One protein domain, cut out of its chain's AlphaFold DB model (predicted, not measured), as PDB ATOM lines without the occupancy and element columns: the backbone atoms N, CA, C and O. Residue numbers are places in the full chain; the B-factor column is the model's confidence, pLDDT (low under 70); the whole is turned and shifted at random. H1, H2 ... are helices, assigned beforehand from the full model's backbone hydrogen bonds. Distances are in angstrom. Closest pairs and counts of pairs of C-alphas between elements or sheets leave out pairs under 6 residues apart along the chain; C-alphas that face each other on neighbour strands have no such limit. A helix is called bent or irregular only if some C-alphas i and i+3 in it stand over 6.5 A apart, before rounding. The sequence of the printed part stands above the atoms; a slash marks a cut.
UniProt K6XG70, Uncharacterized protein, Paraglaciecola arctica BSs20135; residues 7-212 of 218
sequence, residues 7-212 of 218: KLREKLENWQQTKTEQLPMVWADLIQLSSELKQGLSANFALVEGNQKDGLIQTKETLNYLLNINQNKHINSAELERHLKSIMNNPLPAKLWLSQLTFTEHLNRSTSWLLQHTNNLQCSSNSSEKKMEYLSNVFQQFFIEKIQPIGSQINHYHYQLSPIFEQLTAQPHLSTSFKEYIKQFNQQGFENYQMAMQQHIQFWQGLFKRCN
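This is residues 7 to 212 of the 218 residues of an uncharacterized protein of Paraglaciecola arctica BSs20135 (UniProt K6XG70). A long, slender model in which three long helices, H5, H6 and H7, run up and down as a loosely formed bundle, with the shorter H2, H3 and H4 and the arm H1b gathered about one end of it. From that end residues 7 to 19 of H1 stick out as a free arm that adds to the length. The printed part has 206 residues with seven named helices, H1 to H7 in chain order, and no named strand: class all helix. It is loose, with a radius of gyration of the C-alphas of 23.8 A, and spans 97 by 29 by 22 A.

H6, residues 126 to 169, is irregular, with C-alphas 160 and 163 7.0 A apart and a kink of 40 degrees near residue 163. With residues 158 to 169 alone it touches H7, residues 176 to 210, closest at the C-alphas of Thr 169 and Lys 179, 5.2 A, a hairpin at 25 degrees. With residues 154 to 158 alone H6 touches H5, residues 92 to 118, closest at C-alphas 96 and 154, 6.5 A, also a hairpin. H5 and H7 touch, closest at C-alphas 104 and 193, 4.7 A, the same way at a shallow tilt of 34 degrees, only just short of steep. H3, residues 56 to 71, is irregular, with C-alphas 67 and 70 7.2 A apart; it touches H6, closest at C-alphas 67 and 168, 6.7 A. H3 forms a hairpin with H4, residues 77 to 89, closest at C-alphas 62 and 83, 5.1 A. H2, residues 35 to 42, touches H4, closest at C-alphas 36 and 88, 4.7 A, and H5, closest at C-alphas 41 and 94, 4.6 A. H1, residues 7 to 33, was assigned as one helix by its hydrogen bonds but is bent, with C-alphas 21 and 24 7.2 A apart and arms H1a and H1b at 50 degrees. H1b only just touches H3, with 3 pairs of C-alphas within 8 A, closest at C-alphas 27 and 70, 6.5 A; H1a touches no helix. Every O i to N i+4 pair is within hydrogen-bond range in H1a, H1b, H2, H4 and H5, against 10 of 12 in H3, 34 of 40 in H6 and 29 of 31 in H7.

H1a, residues 7 to 21, begins at C-alpha 7 (40.649, -98.748, 15.391) and is 21.2 A long; H1b, residues 24 to 33, is 13.8 A. H2 measures 10.3 A, H3 23.9 A, H4 18.1 A and H5 37.1 A. H6, 57.5 A, begins at C-alpha 126 (50.805, -2.497, 4.437), and H7, 49.2 A, ends at C-alpha 210 (57.926, -14.934, -2.408).

The C-alphas of Lys 7 and Asn 126, the two farthest apart, are 97.4 A apart. The printed part has no cut; the link from H2 to H3, residues 43 to 55, is long. Mean pLDDT of the printed part is 93.1, and residues 124 to 127 are under 70.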
ATOM      1  N   LYS A   7      41.600 -99.643  16.074       80.44
ATOM      2  CA  LYS A   7      40.649 -98.748  15.391       80.44
ATOM      3  C   LYS A   7      40.501 -97.374  16.059       80.44
ATOM      4  O   LYS A   7      40.261 -96.382  15.379       80.44
ATOM      5  N   LEU A   8      40.601 -97.300  17.391       84.00
ATOM      6  CA  LEU A   8      40.555 -96.032  18.125       84.00
ATOM      7  C   LEU A   8      41.839 -95.234  17.895       84.00
ATOM      8  O   LEU A   8      41.770 -94.030  17.670       84.00
ATOM      9  N   ARG A   9      42.994 -95.908  17.908       85.44
ATOM     10  CA  ARG A   9      44.291 -95.286  17.627       85.44
ATOM     11  C   ARG A   9      44.356 -94.730  16.205       85.44
ATOM     12  O   ARG A   9      44.656 -93.555  16.047       85.44
ATOM     13  N   GLU A  10      43.979 -95.527  15.209       89.12
ATOM     14  CA  GLU A  10      43.914 -95.106  13.801       89.12
ATOM     15  C   GLU A  10      42.985 -93.892  13.613       89.12
ATOM     16  O   GLU A  10      43.316 -92.926  12.925       89.12
ATOM     17  N   LYS A  11      41.835 -93.887  14.300       90.88
ATOM     18  CA  LYS A  11      40.901 -92.755  14.277       90.88
ATOM     19  C   LYS A  11      41.487 -91.492  14.916       90.88
ATOM     20  O   LYS A  11      41.276 -90.403  14.389       90.88
ATOM     21  N   LEU A  12      42.206 -91.624  16.032       91.25
ATOM     22  CA  LEU A  12      42.880 -90.500  16.691       91.25
ATOM     23  C   LEU A  12      44.023 -89.941  15.836       91.25
ATOM     24  O   LEU A  12      44.148 -88.723  15.739       91.25
ATOM     25  N   GLU A  13      44.803 -90.804  15.185       92.38
ATOM     26  CA  GLU A  13      45.879 -90.411  14.267       92.38
ATOM     27  C   GLU A  13      45.314 -89.648  13.055       92.38
ATOM     28  O   GLU A  13      45.788 -88.555  12.743       92.38
ATOM     29  N   ASN A  14      44.222 -90.134  12.455       93.56
ATOM     30  CA  ASN A  14      43.523 -89.431  11.374       93.56
ATOM     31  C   ASN A  14      42.978 -88.059  11.827       93.56
ATOM     32  O   ASN A  14      43.163 -87.042  11.157       93.56
ATOM     33  N   TRP A  15      42.353 -87.990  13.008       92.12
ATOM     34  CA  TRP A  15      41.869 -86.721  13.563       92.12
ATOM     35  C   TRP A  15      42.998 -85.733  13.845       92.12
ATOM     36  O   TRP A  15      42.848 -84.539  13.581       92.12
ATOM     37  N   GLN A  16      44.120 -86.214  14.377       89.56
ATOM     38  CA  GLN A  16      45.295 -85.391  14.618       89.56
ATOM     39  C   GLN A  16      45.859 -84.847  13.305       89.56
ATOM     40  O   GLN A  16      46.140 -83.649  13.225       89.56
ATOM     41  N   GLN A  17      45.979 -85.692  12.278       90.94
ATOM     42  CA  GLN A  17      46.435 -85.278  10.954       90.94
ATOM     43  C   GLN A  17      45.508 -84.209  10.365       90.94
ATOM     44  O   GLN A  17      45.964 -83.108  10.063       90.94
ATOM     45  N   THR A  18      44.199 -84.478  10.324       90.69
ATOM     46  CA  THR A  18      43.194 -83.538   9.793       90.69
ATOM     47  C   THR A  18      43.250 -82.183  10.507       90.69
ATOM     48  O   THR A  18      43.251 -81.134   9.867       90.69
ATOM     49  N   LYS A  19      43.333 -82.171  11.845       88.69
ATOM     50  CA  LYS A  19      43.425 -80.917  12.613       88.69
ATOM     51  C   LYS A  19      44.734 -80.169  12.369       88.69
ATOM     52  O   LYS A  19      44.735 -78.941  12.365       88.69
ATOM     53  N   THR A  20      45.832 -80.893  12.167       87.75
ATOM     54  CA  THR A  20      47.140 -80.297  11.859       87.75
ATOM     55  C   THR A  20      47.111 -79.617  10.490       87.75
ATOM     56  O   THR A  20      47.562 -78.481  10.367       87.75
ATOM     57  N   GLU A  21      46.508 -80.260   9.489       90.31
ATOM     58  CA  GLU A  21      46.337 -79.705   8.138       90.31
ATOM     59  C   GLU A  21      45.415 -78.472   8.115       90.31
ATOM     60  O   GLU A  21      45.594 -77.574   7.294       90.31
ATOM     61  N   GLN A  22      44.455 -78.385   9.042       91.00
ATOM     62  CA  GLN A  22      43.532 -77.249   9.154       91.00
ATOM     63  C   GLN A  22      44.099 -76.045   9.914       91.00
ATOM     64  O   GLN A  22      43.578 -74.936   9.770       91.00
ATOM     65  N   LEU A  23      45.153 -76.227  10.713       89.94
ATOM     66  CA  LEU A  23      45.683 -75.187  11.597       89.94
ATOM     67  C   LEU A  23      46.020 -73.861  10.879       89.94
ATOM     68  O   LEU A  23      45.671 -72.808  11.418       89.94
ATOM     69  N   PRO A  24      46.604 -73.854   9.662       92.19
ATOM     70  CA  PRO A  24      46.859 -72.607   8.937       92.19
ATOM     71  C   PRO A  24      45.585 -71.838   8.555       92.19
ATOM     72  O   PRO A  24      45.596 -70.608   8.540       92.19
ATOM     73  N   MET A  25      44.480 -72.542   8.279       93.62
ATOM     74  CA  MET A  25      43.182 -71.923   7.982       93.62
ATOM     75  C   MET A  25      42.535 -71.357   9.248       93.62
ATOM     76  O   MET A  25      42.061 -70.227   9.233       93.62
ATOM     77  N   VAL A  26      42.608 -72.081  10.369       93.56
ATOM     78  CA  VAL A  26      42.127 -71.587  11.673       93.56
ATOM     79  C   VAL A  26      42.891 -70.333  12.105       93.56
ATOM     80  O   VAL A  26      42.296 -69.376  12.598       93.56
ATOM     81  N   TRP A  27      44.207 -70.307  11.889       95.38
ATOM     82  CA  TRP A  27      45.016 -69.111  12.107       95.38
ATOM     83  C   TRP A  27      44.574 -67.953  11.201       95.38
ATOM     84  O   TRP A  27      44.415 -66.832  11.681       95.38
ATOM     85  N   ALA A  28      44.325 -68.207   9.915       96.38
ATOM     86  CA  ALA A  28      43.852 -67.170   9.002       96.38
ATOM     87  C   ALA A  28      42.497 -66.593   9.447       96.38
ATOM     88  O   ALA A  28      42.327 -65.373   9.449       96.38
ATOM     89  N   ASP A  29      41.574 -67.445   9.899       96.19
ATOM     90  CA  ASP A  29      40.280 -67.029  10.447       96.19
ATOM     91  C   ASP A  29      40.432 -66.210  11.731       96.19
ATOM     92  O   ASP A  29      39.776 -65.177  11.876       96.19
ATOM     93  N   LEU A  30      41.344 -66.587  12.632       95.75
ATOM     94  CA  LEU A  30      41.678 -65.775  13.806       95.75
ATOM     95  C   LEU A  30      42.116 -64.359  13.398       95.75
ATOM     96  O   LEU A  30      41.623 -63.376  13.955       95.75
ATOM     97  N   ILE A  31      43.016 -64.243  12.417       96.81
ATOM     98  CA  ILE A  31      43.548 -62.950  11.965       96.81
ATOM     99  C   ILE A  31      42.477 -62.086  11.291       96.81
ATOM    100  O   ILE A  31      42.404 -60.890  11.566       96.81
ATOM    101  N   GLN A  32      41.668 -62.660  10.396       95.44
ATOM    102  CA  GLN A  32      40.786 -61.874   9.524       95.44
ATOM    103  C   GLN A  32      39.332 -61.786  10.029       95.44
ATOM    104  O   GLN A  32      38.600 -60.873   9.636       95.44
ATOM    105  N   LEU A  33      38.886 -62.718  10.884       95.38
ATOM    106  CA  LEU A  33      37.481 -62.829  11.302       95.38
ATOM    107  C   LEU A  33      37.220 -62.512  12.778       95.38
ATOM    108  O   LEU A  33      36.066 -62.189  13.088       95.38
ATOM    109  N   SER A  34      38.228 -62.564  13.658       96.56
ATOM    110  CA  SER A  34      38.031 -62.278  15.089       96.56
ATOM    111  C   SER A  34      37.529 -60.852  15.328       96.56
ATOM    112  O   SER A  34      37.879 -59.908  14.612       96.56
ATOM    113  N   SER A  35      36.677 -60.690  16.340       96.50
ATOM    114  CA  SER A  35      36.135 -59.390  16.754       96.50
ATOM    115  C   SER A  35      37.238 -58.402  17.122       96.50
ATOM    116  O   SER A  35      37.177 -57.229  16.761       96.50
ATOM    117  N   GLU A  36      38.269 -58.897  17.792       97.56
ATOM    118  CA  GLU A  36      39.390 -58.147  18.331       97.56
ATOM    119  C   GLU A  36      40.255 -57.574  17.215       97.56
ATOM    120  O   GLU A  36      40.610 -56.398  17.268       97.56
ATOM    121  N   LEU A  37      40.547 -58.365  16.176       97.06
ATOM    122  CA  LEU A  37      41.320 -57.897  15.022       97.06
ATOM    123  C   LEU A  37      40.474 -57.009  14.121       97.06
ATOM    124  O   LEU A  37      40.971 -55.987  13.653       97.06
ATOM    125  N   LYS A  38      39.187 -57.324  13.928       95.50
ATOM    126  CA  LYS A  38      38.275 -56.416  13.219       95.50
ATOM    127  C   LYS A  38      38.262 -55.048  13.888       95.50
ATOM    128  O   LYS A  38      38.481 -54.049  13.210       95.50
ATOM    129  N   GLN A  39      38.093 -54.985  15.204       94.94
ATOM    130  CA  GLN A  39      38.158 -53.724  15.937       94.94
ATOM    131  C   GLN A  39      39.559 -53.097  15.861       94.94
ATOM    132  O   GLN A  39      39.687 -51.920  15.539       94.94
ATOM    133  N   GLY A  40      40.608 -53.886  16.084       96.12
ATOM    134  CA  GLY A  40      42.005 -53.453  16.057       96.12
ATOM    135  C   GLY A  40      42.446 -52.800  14.746       96.12
ATOM    136  O   GLY A  40      43.265 -51.878  14.752       96.12
ATOM    137  N   LEU A  41      41.895 -53.276  13.629       96.56
ATOM    138  CA  LEU A  41      42.274 -52.870  12.277       96.56
ATOM    139  C   LEU A  41      41.274 -51.898  11.635       96.56
ATOM    140  O   LEU A  41      41.676 -51.118  10.785       96.56
ATOM    141  N   SER A  42      40.002 -51.891  12.049       94.12
ATOM    142  CA  SER A  42      38.953 -51.091  11.387       94.12
ATOM    143  C   SER A  42      38.192 -50.112  12.287       94.12
ATOM    144  O   SER A  42      37.279 -49.436  11.812       94.12
ATOM    145  N   ALA A  43      38.553 -49.991  13.570       88.94
ATOM    146  CA  ALA A  43      37.955 -49.001  14.464       88.94
ATOM    147  C   ALA A  43      38.041 -47.564  13.913       88.94
ATOM    148  O   ALA A  43      39.083 -47.113  13.446       88.94
ATOM    149  N   ASN A  44      36.951 -46.807  14.048       83.56
ATOM    150  CA  ASN A  44      36.815 -45.460  13.486       83.56
ATOM    151  C   ASN A  44      36.560 -44.364  14.539       83.56
ATOM    152  O   ASN A  44      36.059 -43.294  14.204       83.56
ATOM    153  N   PHE A  45      36.871 -44.619  15.812       84.12
ATOM    154  CA  PHE A  45      36.464 -43.744  16.918       84.12
ATOM    155  C   PHE A  45      37.538 -42.753  17.398       84.12
ATOM    156  O   PHE A  45      37.231 -41.891  18.219       84.12
ATOM    157  N   ALA A  46      38.791 -42.865  16.942       92.56
ATOM    158  CA  ALA A  46      39.876 -41.996  17.403       92.56
ATOM    159  C   ALA A  46      40.995 -41.830  16.367       92.56
ATOM    160  O   ALA A  46      41.262 -42.725  15.568       92.56
ATOM    161  N   LEU A  47      41.675 -40.686  16.442       96.00
ATOM    162  CA  LEU A  47      42.920 -40.409  15.727       96.00
ATOM    163  C   LEU A  47      44.131 -40.730  16.613       96.00
ATOM    164  O   LEU A  47      43.984 -40.995  17.807       96.00
ATOM    165  N   VAL A  48      45.320 -40.702  16.019       96.69
ATOM    166  CA  VAL A  48      46.587 -40.826  16.744       96.69
ATOM    167  C   VAL A  48      46.801 -39.590  17.624       96.69
ATOM    168  O   VAL A  48      46.652 -38.464  17.147       96.69
ATOM    169  N   GLU A  49      47.178 -39.784  18.887       94.56
ATOM    170  CA  GLU A  49      47.507 -38.676  19.798       94.56
ATOM    171  C   GLU A  49      48.955 -38.180  19.630       94.56
ATOM    172  O   GLU A  49      49.287 -37.067  20.042       94.56
ATOM    173  N   GLY A  50      49.824 -39.000  19.041       94.56
ATOM    174  CA  GLY A  50      51.245 -38.722  18.853       94.56
ATOM    175  C   GLY A  50      52.068 -38.936  20.125       94.56
ATOM    176  O   GLY A  50      53.049 -38.226  20.353       94.56
ATOM    177  N   ASN A  51      51.663 -39.867  20.990       94.19
ATOM    178  CA  ASN A  51      52.372 -40.145  22.238       94.19
ATOM    179  C   ASN A  51      52.232 -41.615  22.675       94.19
ATOM    180  O   ASN A  51      51.624 -42.440  22.004       94.19
ATOM    181  N   GLN A  52      52.816 -41.975  23.820       91.62
ATOM    182  CA  GLN A  52      52.857 -43.366  24.293       91.62
ATOM    183  C   GLN A  52      51.474 -44.010  24.498       91.62
ATOM    184  O   GLN A  52      51.369 -45.235  24.428       91.62
ATOM    185  N   LYS A  53      50.415 -43.217  24.708       93.19
ATOM    186  CA  LYS A  53      49.032 -43.708  24.848       93.19
ATOM    187  C   LYS A  53      48.496 -44.371  23.582       93.19
ATOM    188  O   LYS A  53      47.541 -45.136  23.658       93.19
ATOM    189  N   ASP A  54      49.123 -44.120  22.437       94.81
ATOM    190  CA  ASP A  54      48.770 -44.777  21.182       94.81
ATOM    191  C   ASP A  54      49.127 -46.274  21.170       94.81
ATOM    192  O   ASP A  54      48.569 -47.020  20.373       94.81
ATOM    193  N   GLY A  55      49.996 -46.749  22.074       95.31
ATOM    194  CA  GLY A  55      50.195 -48.186  22.304       95.31
ATOM    195  C   GLY A  55      51.055 -48.901  21.255       95.31
ATOM    196  O   GLY A  55      50.806 -50.066  20.931       95.31
ATOM    197  N   LEU A  56      52.071 -48.225  20.701       97.44
ATOM    198  CA  LEU A  56      52.940 -48.786  19.657       97.44
ATOM    199  C   LEU A  56      53.634 -50.084  20.083       97.44
ATOM    200  O   LEU A  56      53.654 -51.044  19.317       97.44
ATOM    201  N   ILE A  57      54.205 -50.118  21.289       96.25
ATOM    202  CA  ILE A  57      54.954 -51.282  21.786       96.25
ATOM    203  C   ILE A  57      54.024 -52.495  21.867       96.25
ATOM    204  O   ILE A  57      54.302 -53.528  21.263       96.25
ATOM    205  N   GLN A  58      52.871 -52.325  22.509       95.88
ATOM    206  CA  GLN A  58      51.872 -53.373  22.706       95.88
ATOM    207  C   GLN A  58      51.302 -53.871  21.374       95.88
ATOM    208  O   GLN A  58      51.067 -55.071  21.204       95.88
ATOM    209  N   THR A  59      51.102 -52.959  20.418       97.38
ATOM    210  CA  THR A  59      50.661 -53.295  19.059       97.38
ATOM    211  C   THR A  59      51.708 -54.146  18.350       97.38
ATOM    212  O   THR A  59      51.376 -55.201  17.815       97.38
ATOM    213  N   LYS A  60      52.984 -53.742  18.384       97.75
ATOM    214  CA  LYS A  60      54.077 -54.504  17.764       97.75
ATOM    215  C   LYS A  60      54.229 -55.887  18.379       97.75
ATOM    216  O   LYS A  60      54.356 -56.858  17.639       97.75
ATOM    217  N   GLU A  61      54.233 -55.984  19.704       97.19
ATOM    218  CA  GLU A  61      54.322 -57.267  20.409       97.19
ATOM    219  C   GLU A  61      53.166 -58.186  20.013       97.19
ATOM    220  O   GLU A  61      53.386 -59.340  19.659       97.19
ATOM    221  N   THR A  62      51.946 -57.647  19.978       97.75
ATOM    222  CA  THR A  62      50.745 -58.395  19.595       97.75
ATOM    223  C   THR A  62      50.784 -58.874  18.154       97.75
ATOM    224  O   THR A  62      50.561 -60.055  17.905       97.75
ATOM    225  N   LEU A  63      51.098 -57.999  17.198       97.44
ATOM    226  CA  LEU A  63      51.134 -58.391  15.791       97.44
ATOM    227  C   LEU A  63      52.247 -59.412  15.518       97.44
ATOM    228  O   LEU A  63      52.012 -60.373  14.790       97.44
ATOM    229  N   ASN A  64      53.422 -59.264  16.139       97.19
ATOM    230  CA  ASN A  64      54.496 -60.254  16.012       97.19
ATOM    231  C   ASN A  64      54.129 -61.590  16.669       97.19
ATOM    232  O   ASN A  64      54.415 -62.641  16.096       97.19
ATOM    233  N   TYR A  65      53.482 -61.576  17.837       97.00
ATOM    234  CA  TYR A  65      52.985 -62.798  18.468       97.00
ATOM    235  C   TYR A  65      52.000 -63.524  17.546       97.00
ATOM    236  O   TYR A  65      52.189 -64.700  17.234       97.00
ATOM    237  N   LEU A  66      50.991 -62.806  17.043       96.06
ATOM    238  CA  LEU A  66      49.963 -63.360  16.163       96.06
ATOM    239  C   LEU A  66      50.537 -63.878  14.840       96.06
ATOM    240  O   LEU A  66      50.060 -64.891  14.335       96.06
ATOM    241  N   LEU A  67      51.569 -63.234  14.292       94.81
ATOM    242  CA  LEU A  67      52.228 -63.684  13.065       94.81
ATOM    243  C   LEU A  67      52.968 -65.020  13.247       94.81
ATOM    244  O   LEU A  67      52.993 -65.828  12.324       94.81
ATOM    245  N   ASN A  68      53.543 -65.262  14.429       92.50
ATOM    246  CA  ASN A  68      54.382 -66.436  14.697       92.50
ATOM    247  C   ASN A  68      53.652 -67.566  15.443       92.50
ATOM    248  O   ASN A  68      54.185 -68.668  15.566       92.50
ATOM    249  N   ILE A  69      52.428 -67.336  15.933       92.25
ATOM    250  CA  ILE A  69      51.697 -68.316  16.752       92.25
ATOM    251  C   ILE A  69      51.406 -69.631  16.010       92.25
ATOM    252  O   ILE A  69      51.312 -70.681  16.639       92.25
ATOM    253  N   ASN A  70      51.309 -69.593  14.679       83.44
ATOM    254  CA  ASN A  70      51.098 -70.777  13.842       83.44
ATOM    255  C   ASN A  70      52.321 -71.717  13.791       83.44
ATOM    256  O   ASN A  70      52.175 -72.870  13.394       83.44
ATOM    257  N   GLN A  71      53.503 -71.256  14.215       82.94
ATOM    258  CA  GLN A  71      54.726 -72.062  14.312       82.94
ATOM    259  C   GLN A  71      54.819 -72.810  15.653       82.94
ATOM    260  O   GLN A  71      55.624 -73.732  15.807       82.94
ATOM    261  N   ASN A  72      53.993 -72.434  16.636       81.62
ATOM    262  CA  ASN A  72      54.048 -72.988  17.980       81.62
ATOM    263  C   ASN A  72      53.281 -74.311  18.067       81.62
ATOM    264  O   ASN A  72      52.093 -74.388  17.765       81.62
ATOM    265  N   LYS A  73      53.941 -75.355  18.583       75.69
ATOM    266  CA  LYS A  73      53.305 -76.663  18.842       75.69
ATOM    267  C   LYS A  73      52.254 -76.610  19.953       75.69
ATOM    268  O   LYS A  73      51.332 -77.419  19.969       75.69
ATOM    269  N   HIS A  74      52.407 -75.671  20.884       82.19
ATOM    270  CA  HIS A  74      51.484 -75.445  21.988       82.19
ATOM    271  C   HIS A  74      51.174 -73.958  22.096       82.19
ATOM    272  O   HIS A  74      52.080 -73.137  22.214       82.19
ATOM    273  N   ILE A  75      49.884 -73.631  22.072       87.06
ATOM    274  CA  ILE A  75      49.392 -72.264  22.209       87.06
ATOM    275  C   ILE A  75      48.873 -72.083  23.631       87.06
ATOM    276  O   ILE A  75      47.966 -72.793  24.067       87.06
ATOM    277  N   ASN A  76      49.437 -71.120  24.357       92.94
ATOM    278  CA  ASN A  76      48.898 -70.709  25.644       92.94
ATOM    279  C   ASN A  76      47.675 -69.810  25.411       92.94
ATOM    280  O   ASN A  76      47.813 -68.654  25.014       92.94
ATOM    281  N   SER A  77      46.479 -70.340  25.674       93.31
ATOM    282  CA  SER A  77      45.221 -69.608  25.477       93.31
ATOM    283  C   SER A  77      45.175 -68.298  26.269       93.31
ATOM    284  O   SER A  77      44.788 -67.277  25.713       93.31
ATOM    285  N   ALA A  78      45.652 -68.271  27.517       96.44
ATOM    286  CA  ALA A  78      45.653 -67.046  28.316       96.44
ATOM    287  C   ALA A  78      46.586 -65.969  27.736       96.44
ATOM    288  O   ALA A  78      46.330 -64.777  27.879       96.44
ATOM    289  N   GLU A  79      47.679 -66.365  27.084       96.19
ATOM    290  CA  GLU A  79      48.567 -65.432  26.391       96.19
ATOM    291  C   GLU A  79      47.956 -64.904  25.093       96.19
ATOM    292  O   GLU A  79      47.971 -63.690  24.880       96.19
ATOM    293  N   LEU A  80      47.355 -65.779  24.281       96.50
ATOM    294  CA  LEU A  80      46.630 -65.374  23.078       96.50
ATOM    295  C   LEU A  80      45.533 -64.354  23.411       96.50
ATOM    296  O   LEU A  80      45.506 -63.275  22.823       96.50
ATOM    297  N   GLU A  81      44.699 -64.637  24.413       97.19
ATOM    298  CA  GLU A  81      43.630 -63.729  24.848       97.19
ATOM    299  C   GLU A  81      44.165 -62.373  25.334       97.19
ATOM    300  O   GLU A  81      43.569 -61.329  25.063       97.19
ATOM    301  N   ARG A  82      45.326 -62.343  26.006       97.50
ATOM    302  CA  ARG A  82      45.970 -61.072  26.396       97.50
ATOM    303  C   ARG A  82      46.354 -60.239  25.175       97.50
ATOM    304  O   ARG A  82      46.121 -59.030  25.179       97.50
ATOM    305  N   HIS A  83      46.917 -60.866  24.147       97.69
ATOM    306  CA  HIS A  83      47.282 -60.191  22.903       97.69
ATOM    307  C   HIS A  83      46.046 -59.699  22.137       97.69
ATOM    308  O   HIS A  83      45.986 -58.525  21.774       97.69
ATOM    309  N   LEU A  84      45.017 -60.535  21.980       97.81
ATOM    310  CA  LEU A  84      43.756 -60.147  21.333       97.81
ATOM    311  C   LEU A  84      43.081 -58.970  22.058       97.81
ATOM    312  O   LEU A  84      42.720 -57.966  21.443       97.81
ATOM    313  N   LYS A  85      43.016 -59.017  23.391       97.31
ATOM    314  CA  LYS A  85      42.482 -57.907  24.191       97.31
ATOM    315  C   LYS A  85      43.319 -56.632  24.060       97.31
ATOM    316  O   LYS A  85      42.765 -55.533  24.066       97.31
ATOM    317  N   SER A  86      44.641 -56.762  23.949       95.81
ATOM    318  CA  SER A  86      45.555 -55.626  23.798       95.81
ATOM    319  C   SER A  86      45.270 -54.827  22.524       95.81
ATOM    320  O   SER A  86      45.083 -53.609  22.605       95.81
ATOM    321  N   ILE A  87      45.167 -55.500  21.372       96.06
ATOM    322  CA  ILE A  87      44.903 -54.840  20.083       96.06
ATOM    323  C   ILE A  87      43.470 -54.303  19.979       96.06
ATOM    324  O   ILE A  87      43.259 -53.235  19.410       96.06
ATOM    325  N   MET A  88      42.494 -54.980  20.593       95.44
ATOM    326  CA  MET A  88      41.116 -54.488  20.664       95.44
ATOM    327  C   MET A  88      41.013 -53.176  21.460       95.44
ATOM    328  O   MET A  88      40.329 -52.239  21.040       95.44
ATOM    329  N   ASN A  89      41.696 -53.102  22.607       93.06
ATOM    330  CA  ASN A  89      41.653 -51.938  23.496       93.06
ATOM    331  C   ASN A  89      42.523 -50.776  23.002       93.06
ATOM    332  O   ASN A  89      42.216 -49.619  23.281       93.06
ATOM    333  N   ASN A  90      43.592 -51.075  22.264       91.12
ATOM    334  CA  ASN A  90      44.500 -50.085  21.695       91.12
ATOM    335  C   ASN A  90      44.606 -50.301  20.176       91.12
ATOM    336  O   ASN A  90      45.612 -50.835  19.707       91.12
ATOM    337  N   PRO A  91      43.585 -49.898  19.394       96.06
ATOM    338  CA  PRO A  91      43.523 -50.170  17.958       96.06
ATOM    339  C   PRO A  91      44.410 -49.198  17.165       96.06
ATOM    340  O   PRO A  91      43.929 -48.422  16.337       96.06
ATOM    341  N   LEU A  92      45.716 -49.191  17.445       97.50
ATOM    342  CA  LEU A  92      46.671 -48.291  16.800       97.50
ATOM    343  C   LEU A  92      46.651 -48.384  15.270       97.50
ATOM    344  O   LEU A  92      46.653 -47.324  14.650       97.50
ATOM    345  N   PRO A  93      46.603 -49.572  14.629       97.81
ATOM    346  CA  PRO A  93      46.536 -49.641  13.170       97.81
ATOM    347  C   PRO A  93      45.342 -48.869  12.606       97.81
ATOM    348  O   PRO A  93      45.509 -48.038  11.715       97.81
ATOM    349  N   ALA A  94      44.159 -49.062  13.194       97.56
ATOM    350  CA  ALA A  94      42.953 -48.368  12.767       97.56
ATOM    351  C   ALA A  94      43.057 -46.844  12.975       97.56
ATOM    352  O   ALA A  94      42.794 -46.071  12.051       97.56
ATOM    353  N   LYS A  95      43.530 -46.403  14.155       97.88
ATOM    354  CA  LYS A  95      43.773 -44.976  14.447       97.88
ATOM    355  C   LYS A  95      44.772 -44.359  13.470       97.88
ATOM    356  O   LYS A  95      44.580 -43.231  13.012       97.88
ATOM    357  N   LEU A  96      45.844 -45.088  13.160       98.19
ATOM    358  CA  LEU A  96      46.905 -44.661  12.257       98.19
ATOM    359  C   LEU A  96      46.360 -44.431  10.849       98.19
ATOM    360  O   LEU A  96      46.533 -43.342  10.302       98.19
ATOM    361  N   TRP A  97      45.656 -45.415  10.292       98.19
ATOM    362  CA  TRP A  97      45.076 -45.320   8.952       98.19
ATOM    363  C   TRP A  97      44.002 -44.238   8.861       98.19
ATOM    364  O   TRP A  97      43.999 -43.453   7.909       98.19
ATOM    365  N   LEU A  98      43.147 -44.117   9.881       97.88
ATOM    366  CA  LEU A  98      42.162 -43.039   9.946       97.88
ATOM    367  C   LEU A  98      42.833 -41.662   9.997       97.88
ATOM    368  O   LEU A  98      42.366 -40.720   9.356       97.88
ATOM    369  N   SER A  99      43.943 -41.531  10.721       97.94
ATOM    370  CA  SER A  99      44.675 -40.264  10.812       97.94
ATOM    371  C   SER A  99      45.383 -39.906   9.516       97.94
ATOM    372  O   SER A  99      45.324 -38.750   9.113       97.94
ATOM    373  N   GLN A 100      45.980 -40.878   8.824       98.25
ATOM    374  CA  GLN A 100      46.548 -40.672   7.488       98.25
ATOM    375  C   GLN A 100      45.475 -40.187   6.507       98.25
ATOM    376  O   GLN A 100      45.679 -39.185   5.819       98.25
ATOM    377  N   LEU A 101      44.302 -40.828   6.498       97.81
ATOM    378  CA  LEU A 101      43.168 -40.410   5.673       97.81
ATOM    379  C   LEU A 101      42.705 -38.986   6.024       97.81
ATOM    380  O   LEU A 101      42.575 -38.136   5.145       97.81
ATOM    381  N   THR A 102      42.518 -38.713   7.316       97.62
ATOM    382  CA  THR A 102      42.062 -37.412   7.830       97.62
ATOM    383  C   THR A 102      43.048 -36.300   7.472       97.62
ATOM    384  O   THR A 102      42.651 -35.247   6.974       97.62
ATOM    385  N   PHE A 103      44.347 -36.533   7.672       97.94
ATOM    386  CA  PHE A 103      45.387 -35.571   7.316       97.94
ATOM    387  C   PHE A 103      45.418 -35.340   5.809       97.94
ATOM    388  O   PHE A 103      45.462 -34.189   5.392       97.94
ATOM    389  N   THR A 104      45.349 -36.401   5.002       98.69
ATOM    390  CA  THR A 104      45.321 -36.294   3.536       98.69
ATOM    391  C   THR A 104      44.201 -35.362   3.078       98.69
ATOM    392  O   THR A 104      44.457 -34.390   2.368       98.69
ATOM    393  N   GLU A 105      42.972 -35.619   3.530       98.38
ATOM    394  CA  GLU A 105      41.790 -34.837   3.155       98.38
ATOM    395  C   GLU A 105      41.933 -33.366   3.568       98.38
ATOM    396  O   GLU A 105      41.805 -32.451   2.747       98.38
ATOM    397  N   HIS A 106      42.260 -33.115   4.838       97.94
ATOM    398  CA  HIS A 106      42.333 -31.750   5.350       97.94
ATOM    399  C   HIS A 106      43.513 -30.959   4.781       97.94
ATOM    400  O   HIS A 106      43.356 -29.764   4.510       97.94
ATOM    401  N   LEU A 107      44.672 -31.589   4.571       98.25
ATOM    402  CA  LEU A 107      45.835 -30.935   3.972       98.25
ATOM    403  C   LEU A 107      45.577 -30.603   2.506       98.25
ATOM    404  O   LEU A 107      45.849 -29.472   2.104       98.25
ATOM    405  N   ASN A 108      44.985 -31.517   1.735       98.50
ATOM    406  CA  ASN A 108      44.620 -31.248   0.344       98.50
ATOM    407  C   ASN A 108      43.629 -30.087   0.256       98.50
ATOM    408  O   ASN A 108      43.907 -29.085  -0.406       98.50
ATOM    409  N   ARG A 109      42.526 -30.154   1.011       98.19
ATOM    410  CA  ARG A 109      41.507 -29.097   1.024       98.19
ATOM    411  C   ARG A 109      42.083 -27.743   1.439       98.19
ATOM    412  O   ARG A 109      41.805 -26.731   0.792       98.19
ATOM    413  N   SER A 110      42.896 -27.716   2.495       96.31
ATOM    414  CA  SER A 110      43.508 -26.476   2.989       96.31
ATOM    415  C   SER A 110      44.510 -25.909   1.986       96.31
ATOM    416  O   SER A 110      44.504 -24.709   1.729       96.31
ATOM    417  N   THR A 111      45.335 -26.759   1.371       96.88
ATOM    418  CA  THR A 111      46.322 -26.344   0.361       96.88
ATOM    419  C   THR A 111      45.641 -25.798  -0.888       96.88
ATOM    420  O   THR A 111      46.014 -24.727  -1.364       96.88
ATOM    421  N   SER A 112      44.597 -26.465  -1.390       96.75
ATOM    422  CA  SER A 112      43.819 -25.974  -2.534       96.75
ATOM    423  C   SER A 112      43.168 -24.623  -2.242       96.75
ATOM    424  O   SER A 112      43.246 -23.715  -3.071       96.75
ATOM    425  N   TRP A 113      42.580 -24.453  -1.053       95.38
ATOM    426  CA  TRP A 113      42.015 -23.167  -0.641       95.38
ATOM    427  C   TRP A 113      43.095 -22.079  -0.578       95.38
ATOM    428  O   TRP A 113      42.916 -20.996  -1.135       95.38
ATOM    429  N   LEU A 114      44.245 -22.376   0.031       94.25
ATOM    430  CA  LEU A 114      45.357 -21.436   0.150       94.25
ATOM    431  C   LEU A 114      45.900 -21.005  -1.222       94.25
ATOM    432  O   LEU A 114      46.111 -19.812  -1.446       94.25
ATOM    433  N   LEU A 115      46.066 -21.935  -2.164       93.06
ATOM    434  CA  LEU A 115      46.489 -21.629  -3.536       93.06
ATOM    435  C   LEU A 115      45.518 -20.658  -4.224       93.06
ATOM    436  O   LEU A 115      45.942 -19.644  -4.779       93.06
ATOM    437  N   GLN A 116      44.210 -20.909  -4.126       92.25
ATOM    438  CA  GLN A 116      43.187 -20.053  -4.742       92.25
ATOM    439  C   GLN A 116      43.179 -18.626  -4.172       92.25
ATOM    440  O   GLN A 116      42.947 -17.670  -4.911       92.25
ATOM    441  N   HIS A 117      43.467 -18.465  -2.878       88.56
ATOM    442  CA  HIS A 117      43.318 -17.183  -2.176       88.56
ATOM    443  C   HIS A 117      44.630 -16.404  -2.007       88.56
ATOM    444  O   HIS A 117      44.600 -15.239  -1.607       88.56
ATOM    445  N   THR A 118      45.783 -17.003  -2.320       85.62
ATOM    446  CA  THR A 118      47.098 -16.355  -2.155       85.62
ATOM    447  C   THR A 118      47.849 -16.114  -3.466       85.62
ATOM    448  O   THR A 118      48.912 -15.490  -3.439       85.62
ATOM    449  N   ASN A 119      47.313 -16.519  -4.622       77.69
ATOM    450  CA  ASN A 119      47.965 -16.300  -5.921       77.69
ATOM    451  C   ASN A 119      48.265 -14.818  -6.203       77.69
ATOM    452  O   ASN A 119      49.386 -14.492  -6.585       77.69
ATOM    453  N   ASN A 120      47.319 -13.922  -5.909       76.31
ATOM    454  CA  ASN A 120      47.442 -12.481  -6.174       76.31
ATOM    455  C   ASN A 120      47.982 -11.671  -4.984       76.31
ATOM    456  O   ASN A 120      47.943 -10.441  -5.002       76.31
ATOM    457  N   LEU A 121      48.443 -12.331  -3.916       78.31
ATOM    458  CA  LEU A 121      48.907 -11.634  -2.723       78.31
ATOM    459  C   LEU A 121      50.272 -10.978  -2.998       78.31
ATOM    460  O   LEU A 121      51.302 -11.647  -3.042       78.31
ATOM    461  N   GLN A 122      50.265  -9.656  -3.192       71.25
ATOM    462  CA  GLN A 122      51.464  -8.835  -3.385       71.25
ATOM    463  C   GLN A 122      52.048  -8.451  -2.022       71.25
ATOM    464  O   GLN A 122      51.410  -7.708  -1.282       71.25
ATOM    465  N   CYS A 123      53.244  -8.929  -1.673       73.56
ATOM    466  CA  CYS A 123      53.842  -8.767  -0.337       73.56
ATOM    467  C   CYS A 123      54.444  -7.363  -0.067       73.56
ATOM    468  O   CYS A 123      55.318  -7.229   0.779       73.56
ATOM    469  N   SER A 124      54.014  -6.330  -0.802       68.69
ATOM    470  CA  SER A 124      54.600  -4.976  -0.817       68.69
ATOM    471  C   SER A 124      53.690  -3.869  -0.263       68.69
ATOM    472  O   SER A 124      54.121  -2.725  -0.174       68.69
ATOM    473  N   SER A 125      52.437  -4.175   0.101       65.12
ATOM    474  CA  SER A 125      51.507  -3.200   0.695       65.12
ATOM    475  C   SER A 125      51.306  -3.448   2.195       65.12
ATOM    476  O   SER A 125      51.228  -4.605   2.608       65.12
ATOM    477  N   ASN A 126      51.097  -2.389   2.993       62.69
ATOM    478  CA  ASN A 126      50.805  -2.497   4.437       62.69
ATOM    479  C   ASN A 126      49.604  -3.422   4.743       62.69
ATOM    480  O   ASN A 126      49.543  -4.060   5.794       62.69
ATOM    481  N   SER A 127      48.623  -3.509   3.833       63.19
ATOM    482  CA  SER A 127      47.468  -4.408   3.990       63.19
ATOM    483  C   SER A 127      47.824  -5.877   3.737       63.19
ATOM    484  O   SER A 127      47.305  -6.775   4.406       63.19
ATOM    485  N   SER A 128      48.731  -6.128   2.793       73.50
ATOM    486  CA  SER A 128      49.228  -7.461   2.462       73.50
ATOM    487  C   SER A 128      50.202  -7.981   3.513       73.50
ATOM    488  O   SER A 128      50.199  -9.175   3.798       73.50
ATOM    489  N   GLU A 129      50.987  -7.091   4.120       75.69
ATOM    490  CA  GLU A 129      51.913  -7.411   5.209       75.69
ATOM    491  C   GLU A 129      51.164  -7.964   6.428       75.69
ATOM    492  O   GLU A 129      51.461  -9.069   6.879       75.69
ATOM    493  N   LYS A 130      50.090  -7.290   6.871       81.94
ATOM    494  CA  LYS A 130      49.234  -7.787   7.966       81.94
ATOM    495  C   LYS A 130      48.598  -9.142   7.652       81.94
ATOM    496  O   LYS A 130      48.574 -10.026   8.503       81.94
ATOM    497  N   LYS A 131      48.083  -9.341   6.431       84.38
ATOM    498  CA  LYS A 131      47.525 -10.646   6.015       84.38
ATOM    499  C   LYS A 131      48.578 -11.753   6.077       84.38
ATOM    500  O   LYS A 131      48.273 -12.852   6.535       84.38
ATOM    501  N   MET A 132      49.804 -11.461   5.649       86.12
ATOM    502  CA  MET A 132      50.910 -12.411   5.730       86.12
ATOM    503  C   MET A 132      51.357 -12.699   7.155       86.12
ATOM    504  O   MET A 132      51.681 -13.849   7.452       86.12
ATOM    505  N   GLU A 133      51.335 -11.706   8.039       85.81
ATOM    506  CA  GLU A 133      51.581 -11.912   9.462       85.81
ATOM    507  C   GLU A 133      50.559 -12.893  10.056       85.81
ATOM    508  O   GLU A 133      50.947 -13.884  10.677       85.81
ATOM    509  N   TYR A 134      49.262 -12.694   9.792       88.56
ATOM    510  CA  TYR A 134      48.217 -13.613  10.259       88.56
ATOM    511  C   TYR A 134      48.403 -15.033   9.719       88.56
ATOM    512  O   TYR A 134      48.373 -15.986  10.496       88.56
ATOM    513  N   LEU A 135      48.631 -15.184   8.411       90.25
ATOM    514  CA  LEU A 135      48.858 -16.494   7.793       90.25
ATOM    515  C   LEU A 135      50.089 -17.195   8.384       90.25
ATOM    516  O   LEU A 135      50.024 -18.383   8.695       90.25
ATOM    517  N   SER A 136      51.182 -16.459   8.591       89.50
ATOM    518  CA  SER A 136      52.408 -17.004   9.185       89.50
ATOM    519  C   SER A 136      52.191 -17.434  10.638       89.50
ATOM    520  O   SER A 136      52.652 -18.503  11.030       89.50
ATOM    521  N   ASN A 137      51.442 -16.650  11.420       91.25
ATOM    522  CA  ASN A 137      51.092 -16.995  12.799       91.25
ATOM    523  C   ASN A 137      50.208 -18.247  12.863       91.25
ATOM    524  O   ASN A 137      50.468 -19.128  13.676       91.25
ATOM    525  N   VAL A 138      49.206 -18.363  11.984       92.56
ATOM    526  CA  VAL A 138      48.351 -19.559  11.891       92.56
ATOM    527  C   VAL A 138      49.184 -20.789  11.522       92.56
ATOM    528  O   VAL A 138      49.064 -21.828  12.169       92.56
ATOM    529  N   PHE A 139      50.070 -20.676  10.529       93.62
ATOM    530  CA  PHE A 139      50.975 -21.766  10.164       93.62
ATOM    531  C   PHE A 139      51.868 -22.186  11.337       93.62
ATOM    532  O   PHE A 139      51.965 -23.371  11.645       93.62
ATOM    533  N   GLN A 140      52.468 -21.226  12.040       93.56
ATOM    534  CA  GLN A 140      53.313 -21.502  13.198       93.56
ATOM    535  C   GLN A 140      52.527 -22.206  14.322       93.56
ATOM    536  O   GLN A 140      52.894 -23.302  14.743       93.56
ATOM    537  N   GLN A 141      51.407 -21.622  14.757       95.12
ATOM    538  CA  GLN A 141      50.640 -22.091  15.917       95.12
ATOM    539  C   GLN A 141      49.918 -23.422  15.699       95.12
ATOM    540  O   GLN A 141      49.698 -24.178  16.648       95.12
ATOM    541  N   PHE A 142      49.466 -23.694  14.476       94.81
ATOM    542  CA  PHE A 142      48.688 -24.897  14.192       94.81
ATOM    543  C   PHE A 142      49.505 -25.934  13.444       94.81
ATOM    544  O   PHE A 142      49.515 -27.096  13.846       94.81
ATOM    545  N   PHE A 143      50.212 -25.548  12.383       95.56
ATOM    546  CA  PHE A 143      50.952 -26.526  11.604       95.56
ATOM    547  C   PHE A 143      52.250 -26.942  12.299       95.56
ATOM    548  O   PHE A 143      52.400 -28.118  12.615       95.56
ATOM    549  N   ILE A 144      53.150 -26.001  12.592       95.12
ATOM    550  CA  ILE A 144      54.463 -26.316  13.182       95.12
ATOM    551  C   ILE A 144      54.331 -26.835  14.617       95.12
ATOM    552  O   ILE A 144      54.937 -27.843  14.961       95.12
ATOM    553  N   GLU A 145      53.521 -26.186  15.453       95.00
ATOM    554  CA  GLU A 145      53.443 -26.532  16.879       95.00
ATOM    555  C   GLU A 145      52.549 -27.742  17.186       95.00
ATOM    556  O   GLU A 145      52.744 -28.384  18.217       95.00
ATOM    557  N   LYS A 146      51.570 -28.072  16.328       94.62
ATOM    558  CA  LYS A 146      50.568 -29.118  16.632       94.62
ATOM    559  C   LYS A 146      50.505 -30.229  15.589       94.62
ATOM    560  O   LYS A 146      50.632 -31.398  15.940       94.62
ATOM    561  N   ILE A 147      50.318 -29.888  14.314       95.69
ATOM    562  CA  ILE A 147      50.094 -30.884  13.251       95.69
ATOM    563  C   ILE A 147      51.390 -31.618  12.895       95.69
ATOM    564  O   ILE A 147      51.384 -32.842  12.787       95.69
ATOM    565  N   GLN A 148      52.502 -30.900  12.729       95.19
ATOM    566  CA  GLN A 148      53.783 -31.475  12.322       95.19
ATOM    567  C   GLN A 148      54.307 -32.516  13.329       95.19
ATOM    568  O   GLN A 148      54.675 -33.599  12.873       95.19
ATOM    569  N   PRO A 149      54.283 -32.286  14.662       97.00
ATOM    570  CA  PRO A 149      54.678 -33.303  15.637       97.00
ATOM    571  C   PRO A 149      53.849 -34.588  15.538       97.00
ATOM    572  O   PRO A 149      54.415 -35.682  15.536       97.00
ATOM    573  N   ILE A 150      52.524 -34.474  15.385       97.44
ATOM    574  CA  ILE A 150      51.645 -35.638  15.189       97.44
ATOM    575  C   ILE A 150      51.977 -36.333  13.862       97.44
ATOM    576  O   ILE A 150      52.102 -37.555  13.825       97.44
ATOM    577  N   GLY A 151      52.207 -35.574  12.787       97.75
ATOM    578  CA  GLY A 151      52.633 -36.109  11.492       97.75
ATOM    579  C   GLY A 151      53.952 -36.889  11.567       97.75
ATOM    580  O   GLY A 151      54.075 -37.965  10.978       97.75
ATOM    581  N   SER A 152      54.924 -36.413  12.350       97.81
ATOM    582  CA  SER A 152      56.165 -37.149  12.618       97.81
ATOM    583  C   SER A 152      55.911 -38.469  13.350       97.81
ATOM    584  O   SER A 152      56.546 -39.473  13.026       97.81
ATOM    585  N   GLN A 153      54.966 -38.499  14.294       98.25
ATOM    586  CA  GLN A 153      54.589 -39.731  14.993       98.25
ATOM    587  C   GLN A 153      53.840 -40.708  14.082       98.25
ATOM    588  O   GLN A 153      54.145 -41.896  14.100       98.25
ATOM    589  N   ILE A 154      52.951 -40.221  13.209       98.44
ATOM    590  CA  ILE A 154      52.303 -41.036  12.167       98.44
ATOM    591  C   ILE A 154      53.360 -41.721  11.290       98.44
ATOM    592  O   ILE A 154      53.266 -42.928  11.057       98.44
ATOM    593  N   ASN A 155      54.391 -40.988  10.849       98.56
ATOM    594  CA  ASN A 155      55.498 -41.563  10.073       98.56
ATOM    595  C   ASN A 155      56.229 -42.645  10.875       98.56
ATOM    596  O   ASN A 155      56.451 -43.747  10.376       98.56
ATOM    597  N   HIS A 156      56.579 -42.342  12.128       98.50
ATOM    598  CA  HIS A 156      57.264 -43.287  13.004       98.50
ATOM    599  C   HIS A 156      56.459 -44.581  13.186       98.50
ATOM    600  O   HIS A 156      57.004 -45.669  13.004       98.50
ATOM    601  N   TYR A 157      55.162 -44.481  13.485       98.62
ATOM    602  CA  TYR A 157      54.292 -45.645  13.678       98.62
ATOM    603  C   TYR A 157      54.148 -46.453  12.395       98.62
ATOM    604  O   TYR A 157      54.273 -47.676  12.432       98.62
ATOM    605  N   HIS A 158      53.966 -45.782  11.257       98.62
ATOM    606  CA  HIS A 158      53.895 -46.452   9.968       98.62
ATOM    607  C   HIS A 158      55.173 -47.253   9.670       98.62
ATOM    608  O   HIS A 158      55.085 -48.451   9.416       98.62
ATOM    609  N   TYR A 159      56.362 -46.660   9.808       98.50
ATOM    610  CA  TYR A 159      57.621 -47.377   9.556       98.50
ATOM    611  C   TYR A 159      57.855 -48.557  10.506       98.50
ATOM    612  O   TYR A 159      58.494 -49.536  10.131       98.50
ATOM    613  N   GLN A 160      57.344 -48.483  11.735       98.44
ATOM    614  CA  GLN A 160      57.468 -49.568  12.709       98.44
ATOM    615  C   GLN A 160      56.483 -50.719  12.463       98.44
ATOM    616  O   GLN A 160      56.774 -51.848  12.864       98.44
ATOM    617  N   LEU A 161      55.332 -50.448  11.841       98.25
ATOM    618  CA  LEU A 161      54.263 -51.428  11.629       98.25
ATOM    619  C   LEU A 161      54.217 -51.981  10.196       98.25
ATOM    620  O   LEU A 161      53.846 -53.142  10.026       98.25
ATOM    621  N   SER A 162      54.629 -51.209   9.182       98.19
ATOM    622  CA  SER A 162      54.569 -51.621   7.769       98.19
ATOM    623  C   SER A 162      55.245 -52.967   7.504       98.19
ATOM    624  O   SER A 162      54.591 -53.830   6.920       98.19
ATOM    625  N   PRO A 163      56.469 -53.240   8.010       98.12
ATOM    626  CA  PRO A 163      57.117 -54.528   7.765       98.12
ATOM    627  C   PRO A 163      56.324 -55.719   8.322       98.12
ATOM    628  O   PRO A 163      56.357 -56.810   7.756       98.12
ATOM    629  N   ILE A 164      55.586 -55.522   9.420       98.00
ATOM    630  CA  ILE A 164      54.754 -56.573  10.020       98.00
ATOM    631  C   ILE A 164      53.523 -56.828   9.139       98.00
ATOM    632  O   ILE A 164      53.170 -57.980   8.893       98.00
ATOM    633  N   PHE A 165      52.895 -55.775   8.608       98.00
ATOM    634  CA  PHE A 165      51.770 -55.910   7.676       98.00
ATOM    635  C   PHE A 165      52.181 -56.492   6.319       98.00
ATOM    636  O   PHE A 165      51.432 -57.272   5.732       98.00
ATOM    637  N   GLU A 166      53.379 -56.179   5.833       97.38
ATOM    638  CA  GLU A 166      53.952 -56.808   4.640       97.38
ATOM    639  C   GLU A 166      54.119 -58.317   4.847       97.38
ATOM    640  O   GLU A 166      53.630 -59.106   4.034       97.38
ATOM    641  N   GLN A 167      54.690 -58.736   5.981       97.06
ATOM    642  CA  GLN A 167      54.793 -60.158   6.334       97.06
ATOM    643  C   GLN A 167      53.424 -60.820   6.515       97.06
ATOM    644  O   GLN A 167      53.239 -61.964   6.096       97.06
ATOM    645  N   LEU A 168      52.454 -60.110   7.100       95.69
ATOM    646  CA  LEU A 168      51.091 -60.606   7.263       95.69
ATOM    647  C   LEU A 168      50.439 -60.850   5.898       95.69
ATOM    648  O   LEU A 168      49.948 -61.941   5.634       95.69
ATOM    649  N   THR A 169      50.482 -59.869   4.994       96.38
ATOM    650  CA  THR A 169      49.851 -59.971   3.665       96.38
ATOM    651  C   THR A 169      50.527 -60.987   2.740       96.38
ATOM    652  O   THR A 169      49.894 -61.450   1.786       96.38
ATOM    653  N   ALA A 170      51.767 -61.386   3.034       96.25
ATOM    654  CA  ALA A 170      52.466 -62.468   2.344       96.25
ATOM    655  C   ALA A 170      51.944 -63.873   2.711       96.25
ATOM    656  O   ALA A 170      52.220 -64.832   1.991       96.25
ATOM    657  N   GLN A 171      51.164 -64.019   3.791       95.19
ATOM    658  CA  GLN A 171      50.690 -65.326   4.253       95.19
ATOM    659  C   GLN A 171      49.674 -65.945   3.277       95.19
ATOM    660  O   GLN A 171      48.714 -65.278   2.869       95.19
ATOM    661  N   PRO A 172      49.832 -67.223   2.887       94.62
ATOM    662  CA  PRO A 172      49.066 -67.812   1.787       94.62
ATOM    663  C   PRO A 172      47.577 -67.988   2.107       94.62
ATOM    664  O   PRO A 172      46.750 -67.783   1.225       94.62
ATOM    665  N   HIS A 173      47.233 -68.294   3.360       94.81
ATOM    666  CA  HIS A 173      45.863 -68.638   3.765       94.81
ATOM    667  C   HIS A 173      44.958 -67.435   4.056       94.81
ATOM    668  O   HIS A 173      43.756 -67.610   4.232       94.81
ATOM    669  N   LEU A 174      45.503 -66.213   4.091       96.62
ATOM    670  CA  LEU A 174      44.682 -65.012   4.212       96.62
ATOM    671  C   LEU A 174      43.956 -64.724   2.897       96.62
ATOM    672  O   LEU A 174      44.543 -64.822   1.812       96.62
ATOM    673  N   SER A 175      42.695 -64.312   3.009       97.06
ATOM    674  CA  SER A 175      41.866 -63.968   1.855       97.06
ATOM    675  C   SER A 175      42.433 -62.789   1.057       97.06
ATOM    676  O   SER A 175      43.056 -61.875   1.604       97.06
ATOM    677  N   THR A 176      42.180 -62.784  -0.253       97.44
ATOM    678  CA  THR A 176      42.575 -61.684  -1.145       97.44
ATOM    679  C   THR A 176      42.004 -60.347  -0.674       97.44
ATOM    680  O   THR A 176      42.757 -59.390  -0.533       97.44
ATOM    681  N   SER A 177      40.717 -60.303  -0.316       96.81
ATOM    682  CA  SER A 177      40.054 -59.079   0.149       96.81
ATOM    683  C   SER A 177      40.677 -58.514   1.427       96.81
ATOM    684  O   SER A 177      40.840 -57.303   1.550       96.81
ATOM    685  N   PHE A 178      41.083 -59.373   2.372       97.12
ATOM    686  CA  PHE A 178      41.803 -58.920   3.564       97.12
ATOM    687  C   PHE A 178      43.180 -58.351   3.205       97.12
ATOM    688  O   PHE A 178      43.555 -57.282   3.684       97.12
ATOM    689  N   LYS A 179      43.932 -59.022   2.322       97.88
ATOM    690  CA  LYS A 179      45.242 -58.529   1.863       97.88
ATOM    691  C   LYS A 179      45.127 -57.176   1.166       97.88
ATOM    692  O   LYS A 179      45.947 -56.296   1.414       97.88
ATOM    693  N   GLU A 180      44.126 -57.015   0.307       97.62
ATOM    694  CA  GLU A 180      43.832 -55.761  -0.392       97.62
ATOM    695  C   GLU A 180      43.466 -54.647   0.586       97.62
ATOM    696  O   GLU A 180      44.033 -53.563   0.489       97.62
ATOM    697  N   TYR A 181      42.615 -54.934   1.577       97.12
ATOM    698  CA  TYR A 181      42.275 -53.991   2.643       97.12
ATOM    699  C   TYR A 181      43.530 -53.482   3.369       97.12
ATOM    700  O   TYR A 181      43.751 -52.275   3.455       97.12
ATOM    701  N   ILE A 182      44.407 -54.386   3.823       97.75
ATOM    702  CA  ILE A 182      45.653 -53.993   4.499       97.75
ATOM    703  C   ILE A 182      46.550 -53.168   3.570       97.75
ATOM    704  O   ILE A 182      47.068 -52.135   3.988       97.75
ATOM    705  N   LYS A 183      46.727 -53.583   2.309       96.81
ATOM    706  CA  LYS A 183      47.560 -52.854   1.336       96.81
ATOM    707  C   LYS A 183      47.013 -51.462   1.028       96.81
ATOM    708  O   LYS A 183      47.792 -50.514   0.976       96.81
ATOM    709  N   GLN A 184      45.696 -51.323   0.871       96.56
ATOM    710  CA  GLN A 184      45.042 -50.042   0.604       96.56
ATOM    711  C   GLN A 184      45.407 -49.006   1.668       96.56
ATOM    712  O   GLN A 184      45.770 -47.882   1.333       96.56
ATOM    713  N   PHE A 185      45.342 -49.371   2.946       94.94
ATOM    714  CA  PHE A 185      45.638 -48.421   4.014       94.94
ATOM    715  C   PHE A 185      47.129 -48.311   4.319       94.94
ATOM    716  O   PHE A 185      47.643 -47.203   4.448       94.94
ATOM    717  N   ASN A 186      47.838 -49.438   4.395       95.50
ATOM    718  CA  ASN A 186      49.249 -49.440   4.759       95.50
ATOM    719  C   ASN A 186      50.139 -48.840   3.662       95.50
ATOM    720  O   ASN A 186      51.099 -48.165   3.992       95.50
ATOM    721  N   GLN A 187      49.837 -49.040   2.377       95.25
ATOM    722  CA  GLN A 187      50.662 -48.518   1.279       95.25
ATOM    723  C   GLN A 187      50.040 -47.251   0.688       95.25
ATOM    724  O   GLN A 187      50.532 -46.150   0.930       95.25
ATOM    725  N   GLN A 188      48.906 -47.384  -0.007       96.00
ATOM    726  CA  GLN A 188      48.303 -46.257  -0.729       96.00
ATOM    727  C   GLN A 188      47.875 -45.122   0.213       96.00
ATOM    728  O   GLN A 188      48.080 -43.947  -0.090       96.00
ATOM    729  N   GLY A 189      47.294 -45.455   1.370       97.31
ATOM    730  CA  GLY A 189      46.899 -44.478   2.386       97.31
ATOM    731  C   GLY A 189      48.081 -43.663   2.912       97.31
ATOM    732  O   GLY A 189      47.992 -42.437   3.007       97.31
ATOM    733  N   PHE A 190      49.209 -44.324   3.186       98.44
ATOM    734  CA  PHE A 190      50.425 -43.652   3.634       98.44
ATOM    735  C   PHE A 190      51.054 -42.782   2.536       98.44
ATOM    736  O   PHE A 190      51.412 -41.637   2.813       98.44
ATOM    737  N   GLU A 191      51.133 -43.271   1.296       98.50
ATOM    738  CA  GLU A 191      51.638 -42.501   0.148       98.50
ATOM    739  C   GLU A 191      50.818 -41.229  -0.098       98.50
ATOM    740  O   GLU A 191      51.381 -40.138  -0.234       98.50
ATOM    741  N   ASN A 192      49.486 -41.342  -0.080       98.56
ATOM    742  CA  ASN A 192      48.581 -40.201  -0.240       98.56
ATOM    743  C   ASN A 192      48.805 -39.147   0.849       98.56
ATOM    744  O   ASN A 192      48.872 -37.949   0.561       98.56
ATOM    745  N   TYR A 193      48.972 -39.598   2.091       98.62
ATOM    746  CA  TYR A 193      49.276 -38.734   3.223       98.62
ATOM    747  C   TYR A 193      50.635 -38.038   3.079       98.62
ATOM    748  O   TYR A 193      50.712 -36.821   3.270       98.62
ATOM    749  N   GLN A 194      51.696 -38.767   2.710       98.50
ATOM    750  CA  GLN A 194      53.020 -38.176   2.482       98.50
ATOM    751  C   GLN A 194      52.965 -37.106   1.390       98.50
ATOM    752  O   GLN A 194      53.492 -36.008   1.577       98.50
ATOM    753  N   MET A 195      52.277 -37.396   0.285       98.56
ATOM    754  CA  MET A 195      52.110 -36.455  -0.818       98.56
ATOM    755  C   MET A 195      51.364 -35.189  -0.372       98.56
ATOM    756  O   MET A 195      51.843 -34.084  -0.628       98.56
ATOM    757  N   ALA A 196      50.240 -35.326   0.338       98.69
ATOM    758  CA  ALA A 196      49.465 -34.187   0.836       98.69
ATOM    759  C   ALA A 196      50.276 -33.320   1.820       98.69
ATOM    760  O   ALA A 196      50.269 -32.088   1.736       98.69
ATOM    761  N   MET A 197      51.030 -33.956   2.723       98.31
ATOM    762  CA  MET A 197      51.936 -33.277   3.655       98.31
ATOM    763  C   MET A 197      53.036 -32.510   2.916       98.31
ATOM    764  O   MET A 197      53.270 -31.330   3.194       98.31
ATOM    765  N   GLN A 198      53.683 -33.150   1.942       98.19
ATOM    766  CA  GLN A 198      54.727 -32.529   1.134       98.19
ATOM    767  C   GLN A 198      54.193 -31.324   0.353       98.19
ATOM    768  O   GLN A 198      54.812 -30.260   0.387       98.19
ATOM    769  N   GLN A 199      53.041 -31.461  -0.307       98.12
ATOM    770  CA  GLN A 199      52.412 -30.376  -1.066       98.12
ATOM    771  C   GLN A 199      52.066 -29.184  -0.167       98.12
ATOM    772  O   GLN A 199      52.338 -28.037  -0.534       98.12
ATOM    773  N   HIS A 200      51.534 -29.438   1.032       97.75
ATOM    774  CA  HIS A 200      51.228 -28.378   1.991       97.75
ATOM    775  C   HIS A 200      52.490 -27.622   2.430       97.75
ATOM    776  O   HIS A 200      52.518 -26.390   2.434       97.75
ATOM    777  N   ILE A 201      53.568 -28.345   2.747       96.12
ATOM    778  CA  ILE A 201      54.852 -27.739   3.132       96.12
ATOM    779  C   ILE A 201      55.449 -26.939   1.968       96.12
ATOM    780  O   ILE A 201      55.894 -25.807   2.167       96.12
ATOM    781  N   GLN A 202      55.434 -27.492   0.753       96.06
ATOM    782  CA  GLN A 202      55.938 -26.821  -0.448       96.06
ATOM    783  C   GLN A 202      55.175 -25.527  -0.740       96.06
ATOM    784  O   GLN A 202      55.801 -24.517  -1.075       96.06
ATOM    785  N   PHE A 203      53.851 -25.524  -0.557       95.12
ATOM    786  CA  PHE A 203      53.043 -24.312  -0.657       95.12
ATOM    787  C   PHE A 203      53.565 -23.216   0.287       95.12
ATOM    788  O   PHE A 203      53.870 -22.106  -0.160       95.12
ATOM    789  N   TRP A 204      53.730 -23.525   1.578       94.38
ATOM    790  CA  TRP A 204      54.190 -22.548   2.570       94.38
ATOM    791  C   TRP A 204      55.616 -22.069   2.310       94.38
ATOM    792  O   TRP A 204      55.886 -20.868   2.383       94.38
ATOM    793  N   GLN A 205      56.521 -22.976   1.938       92.00
ATOM    794  CA  GLN A 205      57.888 -22.623   1.546       92.00
ATOM    795  C   GLN A 205      57.900 -21.649   0.360       92.00
ATOM    796  O   GLN A 205      58.622 -20.649   0.388       92.00
ATOM    797  N   GLY A 206      57.074 -21.903  -0.661       91.50
ATOM    798  CA  GLY A 206      56.924 -21.019  -1.817       91.50
ATOM    799  C   GLY A 206      56.365 -19.647  -1.436       91.50
ATOM    800  O   GLY A 206      56.916 -18.618  -1.841       91.50
ATOM    801  N   LEU A 207      55.319 -19.622  -0.605       90.00
ATOM    802  CA  LEU A 207      54.691 -18.391  -0.129       90.00
ATOM    803  C   LEU A 207      55.672 -17.522   0.673       90.00
ATOM    804  O   LEU A 207      55.807 -16.329   0.390       90.00
ATOM    805  N   PHE A 208      56.397 -18.110   1.628       89.56
ATOM    806  CA  PHE A 208      57.373 -17.381   2.442       89.56
ATOM    807  C   PHE A 208      58.552 -16.871   1.620       89.56
ATOM    808  O   PHE A 208      58.951 -15.719   1.794       89.56
ATOM    809  N   LYS A 209      59.059 -17.672   0.671       87.44
ATOM    810  CA  LYS A 209      60.128 -17.245  -0.242       87.44
ATOM    811  C   LYS A 209      59.702 -16.037  -1.077       87.44
ATOM    812  O   LYS A 209      60.462 -15.079  -1.182       87.44
ATOM    813  N   ARG A 210      58.481 -16.051  -1.624       84.81
ATOM    814  CA  ARG A 210      57.926 -14.934  -2.408       84.81
ATOM    815  C   ARG A 210      57.792 -13.649  -1.588       84.81
ATOM    816  O   ARG A 210      58.021 -12.572  -2.123       84.81
ATOM    817  N   CYS A 211      57.443 -13.762  -0.308       81.75
ATOM    818  CA  CYS A 211      57.293 -12.614   0.585       81.75
ATOM    819  C   CYS A 211      58.557 -12.261   1.390       81.75
ATOM    820  O   CYS A 211      58.489 -11.392   2.252       81.75
ATOM    821  N   ASN A 212      59.697 -12.921   1.139       79.44
ATOM    822  CA  ASN A 212      60.946 -12.755   1.895       79.44
ATOM    823  C   ASN A 212      60.782 -12.906   3.428       79.44
ATOM    824  O   ASN A 212      61.496 -12.281   4.215       79.44
TER     825      ASN A 212